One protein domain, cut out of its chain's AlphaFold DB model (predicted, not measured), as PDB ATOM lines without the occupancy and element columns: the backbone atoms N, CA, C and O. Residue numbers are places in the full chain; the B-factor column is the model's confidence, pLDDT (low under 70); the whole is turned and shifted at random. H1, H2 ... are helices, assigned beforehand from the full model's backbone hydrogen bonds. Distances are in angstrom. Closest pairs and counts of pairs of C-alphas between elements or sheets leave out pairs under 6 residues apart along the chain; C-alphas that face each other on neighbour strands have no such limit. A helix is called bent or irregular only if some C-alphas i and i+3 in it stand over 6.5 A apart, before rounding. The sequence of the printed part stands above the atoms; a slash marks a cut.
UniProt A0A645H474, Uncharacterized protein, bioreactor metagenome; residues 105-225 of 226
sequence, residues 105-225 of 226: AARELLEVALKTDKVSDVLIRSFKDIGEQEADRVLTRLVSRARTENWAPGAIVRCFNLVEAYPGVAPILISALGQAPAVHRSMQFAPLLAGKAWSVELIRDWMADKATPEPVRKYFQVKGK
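AT A GLANCE: This is residues 105 to 225 of the 226 residues of an uncharacterized protein of bioreactor metagenome (UniProt A0A645H474). Three helices, H3, H4 and H5, form an up-and-down bundle in the middle, with H1 and H2 packed on one side of it. Towards the opposite end of the longest axis, the shorter helices H6, H7 and H8 form a second group that meets the bundle through few contacts. The printed part has 121 residues with eight named helices, H1 to H8 in order, and no named strand; the class is all helix. It is compact, with a radius of gyration of the C-alphas of 13.8 A, and elongated, with spans of 42 by 27 by 20 A.

HOW THE PARTS SIT: H3, residues 132 to 148, touches H4, residues 153 to 165, at a shallow tilt of 7 degrees, opposite ways; their closest C-alphas, of Ala 146 and Ala 155, are 5.0 A apart. H5, residues 167 to 179, touches H3 at a shallow tilt of 19 degrees, the same way, closest at the C-alphas of Asp 136 and Val 169, 5.7 A. H5 touches H4 with residues 169 to 173 alone, closest at the C-alphas of Ala 170 and Val 163, 5.5 A. H3 and H4 form a helical hairpin, and so do H4 and H5; the three make a bundle, up and down, each running against the one before. H1, residues 105 to 114, touches H3, closest at the C-alphas of Leu 110 and Val 138, 6.2 A. H2, residues 121 to 127, touches H4, closest at the C-alphas of Ile 124 and Ala 165, 5.1 A. H7, residues 200 to 208, is close but not clearly touching H5, with the C-alphas of Leu 202 and Ile 174 closest at 6.8 A. H8, residues 214 to 223, touches H7 at a steep tilt of 47 degrees, opposite ways, closest at the C-alphas of Arg 217 and Met 207, 5.5 A. H6, residues 190 to 193, only just touches H8, with 3 pairs of C-alphas within 8 A, the closest those of Ala 190 and Val 216, 6.6 A. H8 is apart from H4 and H5. Every O i to N i+4 pair is within hydrogen-bond range in H1, H2, H3, H7 and H8, against 5 of 9 in H4 and 6 of 9 in H5; H6 is too short for such a pair.

IN THESE COORDINATES: H3 is 24.4 A long, from C-alpha 132 at (19.191, -6.173, -14.461). H4 is 19.7 A and H5 19.8 A; H5 is irregular, with C-alphas 168 and 171 7.3 A apart. H1, 14.3 A, begins at C-alpha 105 at (20.096, -16.539, -22.779). H8, 14.0 A, ends at C-alpha 223 at (19.863, 20.311, -27.573).

THE WHOLE: The two C-alphas farthest apart, of Ala 105 and Lys 210, are 42.4 A apart. The printed part has no cut, and no link is long. Mean pLDDT of the printed part is 93.3; residues 224 to 225 are under 70.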
ATOM      1  N   ALA A 105      20.891 -17.597 -22.159       91.44
ATOM      2  CA  ALA A 105      20.096 -16.539 -22.779       91.44
ATOM      3  C   ALA A 105      20.886 -15.222 -22.884       91.44
ATOM      4  O   ALA A 105      20.951 -14.615 -23.953       91.44
ATOM      5  N   ALA A 106      21.562 -14.805 -21.810       93.12
ATOM      6  CA  ALA A 106      22.382 -13.597 -21.826       93.12
ATOM      7  C   ALA A 106      23.602 -13.719 -22.756       93.12
ATOM      8  O   ALA A 106      23.979 -12.736 -23.400       93.12
ATOM      9  N   ARG A 107      24.196 -14.914 -22.894       93.75
ATOM     10  CA  ARG A 107      25.256 -15.177 -23.888       93.75
ATOM     11  C   ARG A 107      24.742 -15.016 -25.314       93.75
ATOM     12  O   ARG A 107      25.408 -14.372 -26.120       93.75
ATOM     13  N   GLU A 108      23.571 -15.564 -25.627       94.94
ATOM     14  CA  GLU A 108      22.975 -15.420 -26.957       94.94
ATOM     15  C   GLU A 108      22.689 -13.946 -27.280       94.94
ATOM     16  O   GLU A 108      23.061 -13.457 -28.350       94.94
ATOM     17  N   LEU A 109      22.121 -13.201 -26.326       96.38
ATOM     18  CA  LEU A 109      21.872 -11.769 -26.498       96.38
ATOM     19  C   LEU A 109      23.159 -10.952 -26.630       96.38
ATOM     20  O   LEU A 109      23.190 -10.009 -27.422       96.38
ATOM     21  N   LEU A 110      24.227 -11.316 -25.916       96.06
ATOM     22  CA  LEU A 110      25.543 -10.705 -26.100       96.06
ATOM     23  C   LEU A 110      26.040 -10.905 -27.540       96.06
ATOM     24  O   LEU A 110      26.444  -9.935 -28.180       96.06
ATOM     25  N   GLU A 111      25.963 -12.124 -28.076       96.06
ATOM     26  CA  GLU A 111      26.383 -12.428 -29.451       96.06
ATOM     27  C   GLU A 111      25.566 -11.668 -30.504       96.06
ATOM     28  O   GLU A 111      26.108 -11.204 -31.512       96.06
ATOM     29  N   VAL A 112      24.262 -11.500 -30.272       95.88
ATOM     30  CA  VAL A 112      23.397 -10.673 -31.127       95.88
ATOM     31  C   VAL A 112      23.790  -9.198 -31.023       95.88
ATOM     32  O   VAL A 112      23.946  -8.527 -32.047       95.88
ATOM     33  N   ALA A 113      24.006  -8.691 -29.809       95.88
ATOM     34  CA  ALA A 113      24.371  -7.299 -29.570       95.88
ATOM     35  C   ALA A 113      25.739  -6.936 -30.160       95.88
ATOM     36  O   ALA A 113      25.914  -5.838 -30.683       95.88
ATOM     37  N   LEU A 114      26.703  -7.859 -30.145       95.69
ATOM     38  CA  LEU A 114      28.024  -7.668 -30.753       95.69
ATOM     39  C   LEU A 114      27.966  -7.479 -32.276       95.69
ATOM     40  O   LEU A 114      28.843  -6.831 -32.843       95.69
ATOM     41  N   LYS A 115      26.929  -8.012 -32.929       94.00
ATOM     42  CA  LYS A 115      26.712  -7.915 -34.382       94.00
ATOM     43  C   LYS A 115      25.892  -6.693 -34.790       94.00
ATOM     44  O   LYS A 115      25.674  -6.488 -35.982       94.00
ATOM     45  N   THR A 116      25.419  -5.897 -33.831       92.12
ATOM     46  CA  THR A 116      24.663  -4.676 -34.105       92.12
ATOM     47  C   THR A 116      25.497  -3.426 -33.849       92.12
ATOM     48  O   THR A 116      26.380  -3.400 -32.994       92.12
ATOM     49  N   ASP A 117      25.201  -2.376 -34.599       92.25
ATOM     50  CA  ASP A 117      25.786  -1.041 -34.489       92.25
ATOM     51  C   ASP A 117      24.716   0.033 -34.234       92.25
ATOM     52  O   ASP A 117      25.000   1.229 -34.303       92.25
ATOM     53  N   LYS A 118      23.482  -0.388 -33.924       93.56
ATOM     54  CA  LYS A 118      22.322   0.484 -33.734       93.56
ATOM     55  C   LYS A 118      21.537   0.141 -32.473       93.56
ATOM     56  O   LYS A 118      21.623  -0.959 -31.929       93.56
ATOM     57  N   VAL A 119      20.727   1.100 -32.040       95.00
ATOM     58  CA  VAL A 119      19.693   0.871 -31.030       95.00
ATOM     59  C   VAL A 119      18.484   0.215 -31.703       95.00
ATOM     60  O   VAL A 119      18.081   0.620 -32.795       95.00
ATOM     61  N   SER A 120      17.940  -0.830 -31.087       95.25
ATOM     62  CA  SER A 120      16.859  -1.652 -31.625       95.25
ATOM     63  C   SER A 120      15.846  -1.977 -30.536       95.25
ATOM     64  O   SER A 120      16.176  -2.655 -29.566       95.25
ATOM     65  N   ASP A 121      14.587  -1.583 -30.739       95.38
ATOM     66  CA  ASP A 121      13.491  -1.882 -29.804       95.38
ATOM     67  C   ASP A 121      13.312  -3.382 -29.559       95.38
ATOM     68  O   ASP A 121      12.933  -3.791 -28.464       95.38
ATOM     69  N   VAL A 122      13.600  -4.210 -30.567       95.44
ATOM     70  CA  VAL A 122      13.544  -5.672 -30.435       95.44
ATOM     71  C   VAL A 122      14.595  -6.145 -29.437       95.44
ATOM     72  O   VAL A 122      14.272  -6.896 -28.524       95.44
ATOM     73  N   LEU A 123      15.829  -5.653 -29.565       95.12
ATOM     74  CA  LEU A 123      16.930  -6.053 -28.696       95.12
ATOM     75  C   LEU A 123      16.754  -5.503 -27.272       95.12
ATOM     76  O   LEU A 123      16.990  -6.224 -26.309       95.12
ATOM     77  N   ILE A 124      16.268  -4.264 -27.137       97.06
ATOM     78  CA  ILE A 124      15.910  -3.670 -25.839       97.06
ATOM     79  C   ILE A 124      14.871  -4.539 -25.122       97.06
ATOM     80  O   ILE A 124      15.010  -4.801 -23.930       97.06
ATOM     81  N   ARG A 125      13.828  -4.996 -25.832       96.12
ATOM     82  CA  ARG A 125      12.803  -5.879 -25.253       96.12
ATOM     83  C   ARG A 125      13.395  -7.216 -24.827       96.12
ATOM     84  O   ARG A 125      13.148  -7.610 -23.701       96.12
ATOM     85  N   SER A 126      14.220  -7.849 -25.660       94.94
ATOM     86  CA  SER A 126      14.860  -9.119 -25.299       94.94
ATOM     87  C   SER A 126      15.787  -9.000 -24.087       94.94
ATOM     88  O   SER A 126      15.843  -9.906 -23.265       94.94
ATOM     89  N   PHE A 127      16.482  -7.872 -23.911       95.75
ATOM     90  CA  PHE A 127      17.267  -7.648 -22.696       95.75
ATOM     91  C   PHE A 127      16.403  -7.553 -21.434       95.75
ATOM     92  O   PHE A 127      16.861  -7.931 -20.356       95.75
ATOM     93  N   LYS A 128      15.140  -7.120 -21.535       94.69
ATOM     94  CA  LYS A 128      14.232  -7.100 -20.378       94.69
ATOM     95  C   LYS A 128      13.918  -8.495 -19.824       94.69
ATOM     96  O   LYS A 128      13.497  -8.595 -18.677       94.69
ATOM     97  N   ASP A 129      14.185  -9.551 -20.591       92.56
ATOM     98  CA  ASP A 129      13.893 -10.930 -20.195       92.56
ATOM     99  C   ASP A 129      14.999 -11.571 -19.328       92.56
ATOM    100  O   ASP A 129      14.735 -12.567 -18.659       92.56
ATOM    101  N   ILE A 130      16.221 -11.012 -19.301       90.75
ATOM    102  CA  ILE A 130      17.370 -11.575 -18.549       90.75
ATOM    103  C   ILE A 130      17.597 -10.946 -17.159       90.75
ATOM    104  O   ILE A 130      18.430 -11.419 -16.393       90.75
ATOM    105  N   GLY A 131      16.859  -9.892 -16.806       90.00
ATOM    106  CA  GLY A 131      17.037  -9.161 -15.546       90.00
ATOM    107  C   GLY A 131      18.230  -8.189 -15.526       90.00
ATOM    108  O   GLY A 131      19.141  -8.238 -16.353       90.00
ATOM    109  N   GLU A 132      18.216  -7.271 -14.555       88.19
ATOM    110  CA  GLU A 132      19.191  -6.173 -14.461       88.19
ATOM    111  C   GLU A 132      20.606  -6.651 -14.090       88.19
ATOM    112  O   GLU A 132      21.590  -6.148 -14.633       88.19
ATOM    113  N   GLN A 133      20.723  -7.677 -13.238       85.44
ATOM    114  CA  GLN A 133      22.021  -8.255 -12.862       85.44
ATOM    115  C   GLN A 133      22.757  -8.867 -14.067       85.44
ATOM    116  O   GLN A 133      23.966  -8.684 -14.218       85.44
ATOM    117  N   GLU A 134      22.052  -9.569 -14.961       90.06
ATOM    118  CA  GLU A 134      22.677 -10.073 -16.188       90.06
ATOM    119  C   GLU A 134      22.965  -8.942 -17.178       90.06
ATOM    120  O   GLU A 134      24.005  -8.954 -17.839       90.06
ATOM    121  N   ALA A 135      22.096  -7.930 -17.249       93.12
ATOM    122  CA  ALA A 135      22.315  -6.751 -18.079       93.12
ATOM    123  C   ALA A 135      23.611  -6.002 -17.712       93.12
ATOM    124  O   ALA A 135      24.350  -5.605 -18.618       93.12
ATOM    125  N   ASP A 136      23.929  -5.870 -16.420       92.81
ATOM    126  CA  ASP A 136      25.199  -5.314 -15.924       92.81
ATOM    127  C   ASP A 136      26.406  -6.090 -16.490       92.81
ATOM    128  O   ASP A 136      27.303  -5.522 -17.131       92.81
ATOM    129  N   ARG A 137      26.373  -7.420 -16.360       90.56
ATOM    130  CA  ARG A 137      27.435  -8.323 -16.831       90.56
ATOM    131  C   ARG A 137      27.595  -8.309 -18.350       90.56
ATOM    132  O   ARG A 137      28.721  -8.408 -18.854       90.56
ATOM    133  N   VAL A 138      26.496  -8.209 -19.101       95.56
ATOM    134  CA  VAL A 138      26.532  -8.077 -20.565       95.56
ATOM    135  C   VAL A 138      27.104  -6.710 -20.948       95.56
ATOM    136  O   VAL A 138      27.984  -6.639 -21.812       95.56
ATOM    137  N   LEU A 139      26.676  -5.628 -20.289       97.12
ATOM    138  CA  LEU A 139      27.137  -4.271 -20.593       97.12
ATOM    139  C   LEU A 139      28.637  -4.124 -20.324       97.12
ATOM    140  O   LEU A 139      29.359  -3.577 -21.160       97.12
ATOM    141  N   THR A 140      29.128  -4.695 -19.223       94.62
ATOM    142  CA  THR A 140      30.559  -4.748 -18.898       94.62
ATOM    143  C   THR A 140      31.372  -5.413 -20.016       94.62
ATOM    144  O   THR A 140      32.421  -4.898 -20.425       94.62
ATOM    145  N   ARG A 141      30.868  -6.510 -20.598       94.69
ATOM    146  CA  ARG A 141      31.511  -7.193 -21.736       94.69
ATOM    147  C   ARG A 141      31.439  -6.378 -23.028       94.69
ATOM    148  O   ARG A 141      32.441  -6.298 -23.740       94.69
ATOM    149  N   LEU A 142      30.314  -5.719 -23.315       96.50
ATOM    150  CA  LEU A 142      30.185  -4.834 -24.482       96.50
ATOM    151  C   LEU A 142      31.121  -3.621 -24.401       96.50
ATOM    152  O   LEU A 142      31.746  -3.275 -25.406       96.50
ATOM    153  N   VAL A 143      31.270  -3.019 -23.219       96.06
ATOM    154  CA  VAL A 143      32.224  -1.929 -22.958       96.06
ATOM    155  C   VAL A 143      33.663  -2.408 -23.127       96.06
ATOM    156  O   VAL A 143      34.461  -1.739 -23.787       96.06
ATOM    157  N   SER A 144      34.002  -3.577 -22.576       92.06
ATOM    158  CA  SER A 144      35.321  -4.192 -22.773       92.06
ATOM    159  C   SER A 144      35.609  -4.395 -24.262       92.06
ATOM    160  O   SER A 144      36.668  -4.013 -24.764       92.06
ATOM    161  N   ARG A 145      34.616  -4.881 -25.015       93.31
ATOM    162  CA  ARG A 145      34.722  -5.013 -26.467       93.31
ATOM    163  C   ARG A 145      34.883  -3.661 -27.168       93.31
ATOM    164  O   ARG A 145      35.703  -3.562 -28.075       93.31
ATOM    165  N   ALA A 146      34.150  -2.626 -26.757       95.31
ATOM    166  CA  ALA A 146      34.277  -1.286 -27.328       95.31
ATOM    167  C   ALA A 146      35.688  -0.710 -27.133       95.31
ATOM    168  O   ALA A 146      36.211  -0.092 -28.055       95.31
ATOM    169  N   ARG A 147      36.343  -0.974 -25.993       93.25
ATOM    170  CA  ARG A 147      37.758  -0.619 -25.773       93.25
ATOM    171  C   ARG A 147      38.683  -1.317 -26.771       93.25
ATOM    172  O   ARG A 147      39.516  -0.657 -27.384       93.25
ATOM    173  N   THR A 148      38.510  -2.625 -26.971       93.88
ATOM    174  CA  THR A 148      39.294  -3.406 -27.947       93.88
ATOM    175  C   THR A 148      39.060  -2.940 -29.385       93.88
ATOM    176  O   THR A 148      39.977  -2.940 -30.198       93.88
ATOM    177  N   GLU A 149      37.846  -2.487 -29.696       94.38
ATOM    178  CA  GLU A 149      37.471  -1.897 -30.989       94.38
ATOM    179  C   GLU A 149      37.806  -0.397 -31.078       94.38
ATOM    180  O   GLU A 149      37.248   0.318 -31.911       94.38
ATOM    181  N   ASN A 150      38.707   0.093 -30.221       95.12
ATOM    182  CA  ASN A 150      39.170   1.478 -30.180       95.12
ATOM    183  C   ASN A 150      38.020   2.499 -30.173       95.12
ATOM    184  O   ASN A 150      38.013   3.467 -30.936       95.12
ATOM    185  N   TRP A 151      37.016   2.243 -29.335       95.12
ATOM    186  CA  TRP A 151      35.855   3.109 -29.143       95.12
ATOM    187  C   TRP A 151      35.128   3.445 -30.452       95.12
ATOM    188  O   TRP A 151      34.641   4.564 -30.635       95.12
ATOM    189  N   ALA A 152      35.066   2.488 -31.386       95.31
ATOM    190  CA  ALA A 152      34.325   2.653 -32.628       95.31
ATOM    191  C   ALA A 152      32.874   3.103 -32.338       95.31
ATOM    192  O   ALA A 152      32.234   2.555 -31.438       95.31
ATOM    193  N   PRO A 153      32.308   4.063 -33.092       93.94
ATOM    194  CA  PRO A 153      30.975   4.592 -32.805       93.94
ATOM    195  C   PRO A 153      29.880   3.522 -32.689       93.94
ATOM    196  O   PRO A 153      29.132   3.543 -31.717       93.94
ATOM    197  N   GLY A 154      29.839   2.538 -33.595       94.75
ATOM    198  CA  GLY A 154      28.882   1.423 -33.522       94.75
ATOM    199  C   GLY A 154      29.043   0.564 -32.261       94.75
ATOM    200  O   GLY A 154      28.054   0.119 -31.677       94.75
ATOM    201  N   ALA A 155      30.279   0.412 -31.776       95.44
ATOM    202  CA  ALA A 155      30.589  -0.312 -30.547       95.44
ATOM    203  C   ALA A 155      30.059   0.389 -29.291       95.44
ATOM    204  O   ALA A 155      29.648  -0.262 -28.329       95.44
ATOM    205  N   ILE A 156      30.039   1.720 -29.314       96.38
ATOM    206  CA  ILE A 156      29.423   2.538 -28.272       96.38
ATOM    207  C   ILE A 156      27.896   2.504 -28.415       96.38
ATOM    208  O   ILE A 156      27.200   2.269 -27.431       96.38
ATOM    209  N   VAL A 157      27.368   2.675 -29.633       96.94
ATOM    210  CA  VAL A 157      25.918   2.702 -29.901       96.94
ATOM    211  C   VAL A 157      25.234   1.418 -29.427       96.94
ATOM    212  O   VAL A 157      24.197   1.499 -28.771       96.94
ATOM    213  N   ARG A 158      25.818   0.234 -29.660       96.06
ATOM    214  CA  ARG A 158      25.209  -1.029 -29.199       96.06
ATOM    215  C   ARG A 158      25.028  -1.107 -27.678       96.06
ATOM    216  O   ARG A 158      24.070  -1.737 -27.236       96.06
ATOM    217  N   CYS A 159      25.874  -0.432 -26.891       97.00
ATOM    218  CA  CYS A 159      25.774  -0.400 -25.427       97.00
ATOM    219  C   CYS A 159      24.492   0.299 -24.945       97.00
ATOM    220  O   CYS A 159      23.966  -0.043 -23.887       97.00
ATOM    221  N   PHE A 160      23.947   1.232 -25.734       97.06
ATOM    222  CA  PHE A 160      22.702   1.918 -25.389       97.06
ATOM    223  C   PHE A 160      21.502   0.970 -25.362       97.06
ATOM    224  O   PHE A 160      20.584   1.218 -24.594       97.06
ATOM    225  N   ASN A 161      21.511  -0.151 -26.098       97.00
ATOM    226  CA  ASN A 161      20.412  -1.125 -26.024       97.00
ATOM    227  C   ASN A 161      20.182  -1.643 -24.592       97.00
ATOM    228  O   ASN A 161      19.038  -1.842 -24.194       97.00
ATOM    229  N   LEU A 162      21.250  -1.826 -23.808       96.38
ATOM    230  CA  LEU A 162      21.146  -2.265 -22.413       96.38
ATOM    231  C   LEU A 162      20.726  -1.136 -21.482       96.38
ATOM    232  O   LEU A 162      19.871  -1.345 -20.634       96.38
ATOM    233  N   VAL A 163      21.278   0.064 -21.662       96.19
ATOM    234  CA  VAL A 163      20.948   1.216 -20.810       96.19
ATOM    235  C   VAL A 163      19.510   1.707 -21.043       96.19
ATOM    236  O   VAL A 163      18.863   2.195 -20.122       96.19
ATOM    237  N   GLU A 164      18.970   1.540 -22.253       95.56
ATOM    238  CA  GLU A 164      17.547   1.777 -22.537       95.56
ATOM    239  C   GLU A 164      16.640   0.683 -21.947       95.56
ATOM    240  O   GLU A 164      15.500   0.964 -21.572       95.56
ATOM    241  N   ALA A 165      17.123  -0.562 -21.847       95.75
ATOM    242  CA  ALA A 165      16.392  -1.641 -21.186       95.75
ATOM    243  C   ALA A 165      16.379  -1.456 -19.659       95.75
ATOM    244  O   ALA A 165      15.313  -1.566 -19.049       95.75
ATOM    245  N   TYR A 166      17.535  -1.109 -19.086       95.75
ATOM    246  CA  TYR A 166      17.777  -0.912 -17.658       95.75
ATOM    247  C   TYR A 166      18.593   0.366 -17.417       95.75
ATOM    248  O   TYR A 166      19.824   0.354 -17.462       95.75
ATOM    249  N   PRO A 167      17.937   1.497 -17.110       93.88
ATOM    250  CA  PRO A 167      18.648   2.734 -16.799       93.88
ATOM    251  C   PRO A 167      19.582   2.639 -15.580       93.88
ATOM    252  O   PRO A 167      20.517   3.433 -15.485       93.88
ATOM    253  N   GLY A 168      19.364   1.685 -14.666       92.06
ATOM    254  CA  GLY A 168      20.205   1.493 -13.481       92.06
ATOM    255  C   GLY A 168      21.633   1.031 -13.793       92.06
ATOM    256  O   GLY A 168      22.547   1.380 -13.048       92.06
ATOM    257  N   VAL A 169      21.879   0.401 -14.953       94.50
ATOM    258  CA  VAL A 169      23.240   0.025 -15.400       94.50
ATOM    259  C   VAL A 169      23.984   1.154 -16.133       94.50
ATOM    260  O   VAL A 169      25.143   0.997 -16.527       94.50
ATOM    261  N   ALA A 170      23.366   2.333 -16.294       96.00
ATOM    262  CA  ALA A 170      23.994   3.505 -16.911       96.00
ATOM    263  C   ALA A 170      25.370   3.900 -16.325       96.00
ATOM    264  O   ALA A 170      26.232   4.298 -17.117       96.00
ATOM    265  N   PRO A 171      25.647   3.782 -15.004       95.50
ATOM    266  CA  PRO A 171      26.953   4.118 -14.433       95.50
ATOM    267  C   PRO A 171      28.140   3.405 -15.097       95.50
ATOM    268  O   PRO A 171      29.212   4.003 -15.225       95.50
ATOM    269  N   ILE A 172      27.949   2.175 -15.590       93.81
ATOM    270  CA  ILE A 172      28.982   1.422 -16.322       93.81
ATOM    271  C   ILE A 172      29.350   2.153 -17.616       93.81
ATOM    272  O   ILE A 172      30.529   2.391 -17.896       93.81
ATOM    273  N   LEU A 173      28.339   2.552 -18.396       96.69
ATOM    274  CA  LEU A 173      28.541   3.256 -19.659       96.69
ATOM    275  C   LEU A 173      29.084   4.673 -19.433       96.69
ATOM    276  O   LEU A 173      29.973   5.099 -20.168       96.69
ATOM    277  N   ILE A 174      28.613   5.383 -18.404       96.19
ATOM    278  CA  ILE A 174      29.119   6.716 -18.033       96.19
ATOM    279  C   ILE A 174      30.617   6.648 -17.726       96.19
ATOM    280  O   ILE A 174      31.399   7.407 -18.300       96.19
ATOM    281  N   SER A 175      31.025   5.710 -16.866       93.88
ATOM    282  CA  SER A 175      32.431   5.508 -16.502       93.88
ATOM    283  C   SER A 175      33.289   5.181 -17.728       93.88
ATOM    284  O   SER A 175      34.349   5.776 -17.933       93.88
ATOM    285  N   ALA A 176      32.799   4.299 -18.605       93.88
ATOM    286  CA  ALA A 176      33.481   3.946 -19.846       93.88
ATOM    287  C   ALA A 176      33.671   5.155 -20.778       93.88
ATOM    288  O   ALA A 176      34.776   5.403 -21.259       93.88
ATOM    289  N   LEU A 177      32.610   5.932 -20.998       95.69
ATOM    290  CA  LEU A 177      32.621   7.124 -21.845       95.69
ATOM    291  C   LEU A 177      33.468   8.266 -21.267       95.69
ATOM    292  O   LEU A 177      34.032   9.047 -22.034       95.69
ATOM    293  N   GLY A 178      33.590   8.358 -19.941       92.00
ATOM    294  CA  GLY A 178      34.509   9.284 -19.274       92.00
ATOM    295  C   GLY A 178      35.986   8.924 -19.476       92.00
ATOM    296  O   GLY A 178      36.828   9.814 -19.552       92.00
ATOM    297  N   GLN A 179      36.301   7.632 -19.611       88.69
ATOM    298  CA  GLN A 179      37.661   7.130 -19.860       88.69
ATOM    299  C   GLN A 179      38.054   7.148 -21.345       88.69
ATOM    300  O   GLN A 179      39.244   7.134 -21.668       88.69
ATOM    301  N   ALA A 180      37.077   7.138 -22.253       91.50
ATOM    302  CA  ALA A 180      37.328   7.169 -23.687       91.50
ATOM    303  C   ALA A 180      37.995   8.498 -24.106       91.50
ATOM    304  O   ALA A 180      37.549   9.571 -23.684       91.50
ATOM    305  N   PRO A 181      39.030   8.475 -24.972       93.94
ATOM    306  CA  PRO A 181      39.643   9.700 -25.472       93.94
ATOM    307  C   PRO A 181      38.618  10.611 -26.160       93.94
ATOM    308  O   PRO A 181      37.767  10.145 -26.919       93.94
ATOM    309  N   ALA A 182      38.737  11.925 -25.951       95.00
ATOM    310  CA  ALA A 182      37.753  12.903 -26.423       95.00
ATOM    311  C   ALA A 182      37.489  12.851 -27.941       95.00
ATOM    312  O   ALA A 182      36.373  13.133 -28.374       95.00
ATOM    313  N   VAL A 183      38.475  12.426 -28.744       93.94
ATOM    314  CA  VAL A 183      38.350  12.253 -30.204       93.94
ATOM    315  C   VAL A 183      37.255  11.256 -30.609       93.94
ATOM    316  O   VAL A 183      36.700  11.374 -31.697       93.94
ATOM    317  N   HIS A 184      36.896  10.310 -29.735       94.88
ATOM    318  CA  HIS A 184      35.857   9.314 -30.012       94.88
ATOM    319  C   HIS A 184      34.438   9.809 -29.715       94.88
ATOM    320  O   HIS A 184      33.473   9.148 -30.097       94.88
ATOM    321  N   ARG A 185      34.279  10.975 -29.074       95.06
ATOM    322  CA  ARG A 185      32.968  11.601 -28.847       95.06
ATOM    323  C   ARG A 185      32.356  11.954 -30.201       95.06
ATOM    324  O   ARG A 185      32.876  12.804 -30.919       95.06
ATOM    325  N   SER A 186      31.255  11.295 -30.560       94.38
ATOM    326  CA  SER A 186      30.717  11.309 -31.924       94.38
ATOM    327  C   SER A 186      29.238  11.674 -31.975       94.38
ATOM    328  O   SER A 186      28.445  11.328 -31.098       94.38
ATOM    329  N   MET A 187      28.843  12.311 -33.080       94.75
ATOM    330  CA  MET A 187      27.445  12.620 -33.394       94.75
ATOM    331  C   MET A 187      26.577  11.380 -33.630       94.75
ATOM    332  O   MET A 187      25.358  11.497 -33.606       94.75
ATOM    333  N   GLN A 188      27.172  10.199 -33.822       93.62
ATOM    334  CA  GLN A 188      26.407   8.954 -33.970       93.62
ATOM    335  C   GLN A 188      25.712   8.520 -32.671       93.62
ATOM    336  O   GLN A 188      24.687   7.851 -32.730       93.62
ATOM    337  N   PHE A 189      26.234   8.922 -31.507       94.31
ATOM    338  CA  PHE A 189      25.639   8.590 -30.209       94.31
ATOM    339  C   PHE A 189      25.354   9.808 -29.323       94.31
ATOM    340  O   PHE A 189      24.646   9.671 -28.332       94.31
ATOM    341  N   ALA A 190      25.838  11.010 -29.661       94.75
ATOM    342  CA  ALA A 190      25.497  12.223 -28.911       94.75
ATOM    343  C   ALA A 190      23.971  12.432 -28.738       94.75
ATOM    344  O   ALA A 190      23.552  12.758 -27.625       94.75
ATOM    345  N   PRO A 191      23.115  12.168 -29.749       94.19
ATOM    346  CA  PRO A 191      21.664  12.239 -29.572       94.19
ATOM    347  C   PRO A 191      21.086  11.212 -28.598       94.19
ATOM    348  O   PRO A 191      20.058  11.482 -27.989       94.19
ATOM    349  N   LEU A 192      21.745  10.063 -28.424       94.69
ATOM    350  CA  LEU A 192      21.306   9.014 -27.496       94.69
ATOM    351  C   LEU A 192      21.562   9.395 -26.032       94.69
ATOM    352  O   LEU A 192      20.911   8.877 -25.131       94.69
ATOM    353  N   LEU A 193      22.497  10.320 -25.795       94.31
ATOM    354  CA  LEU A 193      22.759  10.887 -24.474       94.31
ATOM    355  C   LEU A 193      21.774  12.011 -24.134       94.31
ATOM    356  O   LEU A 193      21.451  12.205 -22.965       94.31
ATOM    357  N   ALA A 194      21.307  12.773 -25.123       91.56
ATOM    358  CA  ALA A 194      20.468  13.942 -24.878       91.56
ATOM    359  C   ALA A 194      19.115  13.565 -24.247       91.56
ATOM    360  O   ALA A 194      18.467  12.599 -24.645       91.56
ATOM    361  N   GLY A 195      18.675  14.352 -23.260       85.44
ATOM    362  CA  GLY A 195      17.385  14.156 -22.586       85.44
ATOM    363  C   GLY A 195      17.335  12.969 -21.616       85.44
ATOM    364  O   GLY A 195      16.261  12.643 -21.113       85.44
ATOM    365  N   LYS A 196      18.468  12.317 -21.334       90.50
ATOM    366  CA  LYS A 196      18.551  11.232 -20.352       90.50
ATOM    367  C   LYS A 196      18.984  11.773 -18.991       90.50
ATOM    368  O   LYS A 196      20.026  12.404 -18.873       90.50
ATOM    369  N   ALA A 197      18.217  11.473 -17.941       91.56
ATOM    370  CA  ALA A 197      18.527  11.932 -16.582       91.56
ATOM    371  C   ALA A 197      19.890  11.425 -16.067       91.56
ATOM    372  O   ALA A 197      20.551  12.103 -15.289       91.56
ATOM    373  N   TRP A 198      20.341  10.257 -16.530       93.06
ATOM    374  CA  TRP A 198      21.621   9.676 -16.122       93.06
ATOM    375  C   TRP A 198      22.839  10.295 -16.830       93.06
ATOM    376  O   TRP A 198      23.956  10.144 -16.351       93.06
ATOM    377  N   SER A 199      22.671  10.991 -17.961       94.25
ATOM    378  CA  SER A 199      23.793  11.485 -18.781       94.25
ATOM    379  C   SER A 199      24.161  12.948 -18.511       94.25
ATOM    380  O   SER A 199      25.136  13.446 -19.071       94.25
ATOM    381  N   VAL A 200      23.394  13.649 -17.673       93.06
ATOM    382  CA  VAL A 200      23.471  15.109 -17.491       93.06
ATOM    383  C   VAL A 200      24.863  15.579 -17.075       93.06
ATOM    384  O   VAL A 200      25.410  16.506 -17.674       93.06
ATOM    385  N   GLU A 201      25.449  14.921 -16.075       93.31
ATOM    386  CA  GLU A 201      26.790  15.239 -15.575       93.31
ATOM    387  C   GLU A 201      27.860  14.953 -16.639       93.31
ATOM    388  O   GLU A 201      28.684  15.816 -16.933       93.31
ATOM    389  N   LEU A 202      27.767  13.809 -17.328       94.81
ATOM    390  CA  LEU A 202      28.673  13.457 -18.428       94.81
ATOM    391  C   LEU A 202      28.631  14.498 -19.561       94.81
ATOM    392  O   LEU A 202      29.671  14.904 -20.080       94.81
ATOM    393  N   ILE A 203      27.434  14.951 -19.947       94.75
ATOM    394  CA  ILE A 203      27.257  15.987 -20.975       94.75
ATOM    395  C   ILE A 203      27.856  17.316 -20.503       94.75
ATOM    396  O   ILE A 203      28.511  18.000 -21.296       94.75
ATOM    397  N   ARG A 204      27.665  17.688 -19.230       94.19
ATOM    398  CA  ARG A 204      28.260  18.901 -18.652       94.19
ATOM    399  C   ARG A 204      29.784  18.863 -18.748       94.19
ATOM    400  O   ARG A 204      30.373  19.826 -19.243       94.19
ATOM    401  N   ASP A 205      30.394  17.744 -18.372       94.12
ATOM    402  CA  ASP A 205      31.844  17.549 -18.450       94.12
ATOM    403  C   ASP A 205      32.344  17.636 -19.896       94.12
ATOM    404  O   ASP A 205      33.321  18.327 -20.192       94.12
ATOM    405  N   TRP A 206      31.631  17.014 -20.837       94.81
ATOM    406  CA  TRP A 206      31.979  17.080 -22.257       94.81
ATOM    407  C   TRP A 206      31.831  18.488 -22.835       94.81
ATOM    408  O   TRP A 206      32.610  18.872 -23.708       94.81
ATOM    409  N   MET A 207      30.864  19.283 -22.377       93.56
ATOM    410  CA  MET A 207      30.739  20.676 -22.809       93.56
ATOM    411  C   MET A 207      31.865  21.561 -22.264       93.56
ATOM    412  O   MET A 207      32.291  22.486 -22.963       93.56
ATOM    413  N   ALA A 208      32.348  21.279 -21.050       93.81
ATOM    414  CA  ALA A 208      33.461  21.991 -20.427       93.81
ATOM    415  C   ALA A 208      34.828  21.595 -21.018       93.81
ATOM    416  O   ALA A 208      35.751  22.414 -21.054       93.81
ATOM    417  N   ASP A 209      34.959  20.366 -21.521       94.75
ATOM    418  CA  ASP A 209      36.196  19.866 -22.110       94.75
ATOM    419  C   ASP A 209      36.477  20.472 -23.500       94.75
ATOM    420  O   ASP A 209      35.763  20.254 -24.489       94.75
ATOM    421  N   LYS A 210      37.592  21.207 -23.599       93.50
ATOM    422  CA  LYS A 210      38.058  21.830 -24.844       93.50
ATOM    423  C   LYS A 210      38.465  20.814 -25.913       93.50
ATOM    424  O   LYS A 210      38.461  21.192 -27.085       93.50
ATOM    425  N   ALA A 211      38.768  19.571 -25.543       95.62
ATOM    426  CA  ALA A 211      39.098  18.491 -26.467       95.62
ATOM    427  C   ALA A 211      37.859  17.827 -27.097       95.62
ATOM    428  O   ALA A 211      38.000  17.094 -28.076       95.62
ATOM    429  N   THR A 212      36.643  18.088 -26.593       95.69
ATOM    430  CA  THR A 212      35.409  17.583 -27.218       95.69
ATOM    431  C   THR A 212      35.267  18.128 -28.638       95.69
ATOM    432  O   THR A 212      35.282  19.353 -28.800       95.69
ATOM    433  N   PRO A 213      35.042  17.278 -29.656       96.38
ATOM    434  CA  PRO A 213      34.812  17.720 -31.025       96.38
ATOM    435  C   PRO A 213      33.714  18.784 -31.116       96.38
ATOM    436  O   PRO A 213      32.635  18.652 -30.532       96.38
ATOM    437  N   GLU A 214      33.987  19.852 -31.869       94.62
ATOM    438  CA  GLU A 214      33.103  21.016 -31.982       94.62
ATOM    439  C   GLU A 214      31.655  20.667 -32.388       94.62
ATOM    440  O   GLU A 214      30.741  21.217 -31.766       94.62
ATOM    441  N   PRO A 215      31.393  19.729 -33.329       94.56
ATOM    442  CA  PRO A 215      30.023  19.338 -33.672       94.56
ATOM    443  C   PRO A 215      29.234  18.787 -32.478       94.56
ATOM    444  O   PRO A 215      28.076  19.152 -32.285       94.56
ATOM    445  N   VAL A 216      29.875  17.966 -31.638       95.25
ATOM    446  CA  VAL A 216      29.256  17.368 -30.444       95.25
ATOM    447  C   VAL A 216      28.992  18.434 -29.384       95.25
ATOM    448  O   VAL A 216      27.908  18.488 -28.805       95.25
ATOM    449  N   ARG A 217      29.950  19.344 -29.171       94.00
ATOM    450  CA  ARG A 217      29.791  20.448 -28.214       94.00
ATOM    451  C   ARG A 217      28.657  21.389 -28.619       94.00
ATOM    452  O   ARG A 217      27.816  21.718 -27.786       94.00
ATOM    453  N   LYS A 218      28.594  21.776 -29.899       93.06
ATOM    454  CA  LYS A 218      27.502  22.598 -30.452       93.06
ATOM    455  C   LYS A 218      26.153  21.899 -30.324       93.06
ATOM    456  O   LYS A 218      25.173  22.542 -29.956       93.06
ATOM    457  N   TYR A 219      26.102  20.590 -30.579       94.44
ATOM    458  CA  TYR A 219      24.878  19.814 -30.403       94.44
ATOM    459  C   TYR A 219      24.351  19.919 -28.968       94.44
ATOM    460  O   TYR A 219      23.193  20.290 -28.775       94.44
ATOM    461  N   PHE A 220      25.197  19.694 -27.958       93.12
ATOM    462  CA  PHE A 220      24.768  19.791 -26.560       93.12
ATOM    463  C   PHE A 220      24.469  21.226 -26.098       93.12
ATOM    464  O   PHE A 220      23.575  21.415 -25.280       93.12
ATOM    465  N   GLN A 221      25.089  22.256 -26.680       87.69
ATOM    466  CA  GLN A 221      24.710  23.651 -26.405       87.69
ATOM    467  C   GLN A 221      23.277  23.983 -26.859       87.69
ATOM    468  O   GLN A 221      22.582  24.758 -26.200       87.69
ATOM    469  N   VAL A 222      22.832  23.403 -27.980       83.19
ATOM    470  CA  VAL A 222      21.504  23.665 -28.564       83.19
ATOM    471  C   VAL A 222      20.439  22.700 -28.033       83.19
ATOM    472  O   VAL A 222      19.298  23.102 -27.820       83.19
ATOM    473  N   LYS A 223      20.792  21.423 -27.850       75.50
ATOM    474  CA  LYS A 223      19.863  20.311 -27.573       75.50
ATOM    475  C   LYS A 223      20.142  19.569 -26.264       75.50
ATOM    476  O   LYS A 223      19.316  18.766 -25.855       75.50
ATOM    477  N   GLY A 224      21.277  19.821 -25.615       60.59
ATOM    478  CA  GLY A 224      21.684  19.190 -24.353       60.59
ATOM    479  C   GLY A 224      21.204  19.927 -23.104       60.59
ATOM    480  O   GLY A 224      21.698  19.645 -22.016       60.59
ATOM    481  N   LYS A 225      20.268  20.875 -23.245       51.53
ATOM    482  CA  LYS A 225      19.585  21.468 -22.095       51.53
ATOM    483  C   LYS A 225      18.602  20.447 -21.533       51.53
ATOM    484  O   LYS A 225      17.632  20.092 -22.198       51.53
TER     485      LYS A 225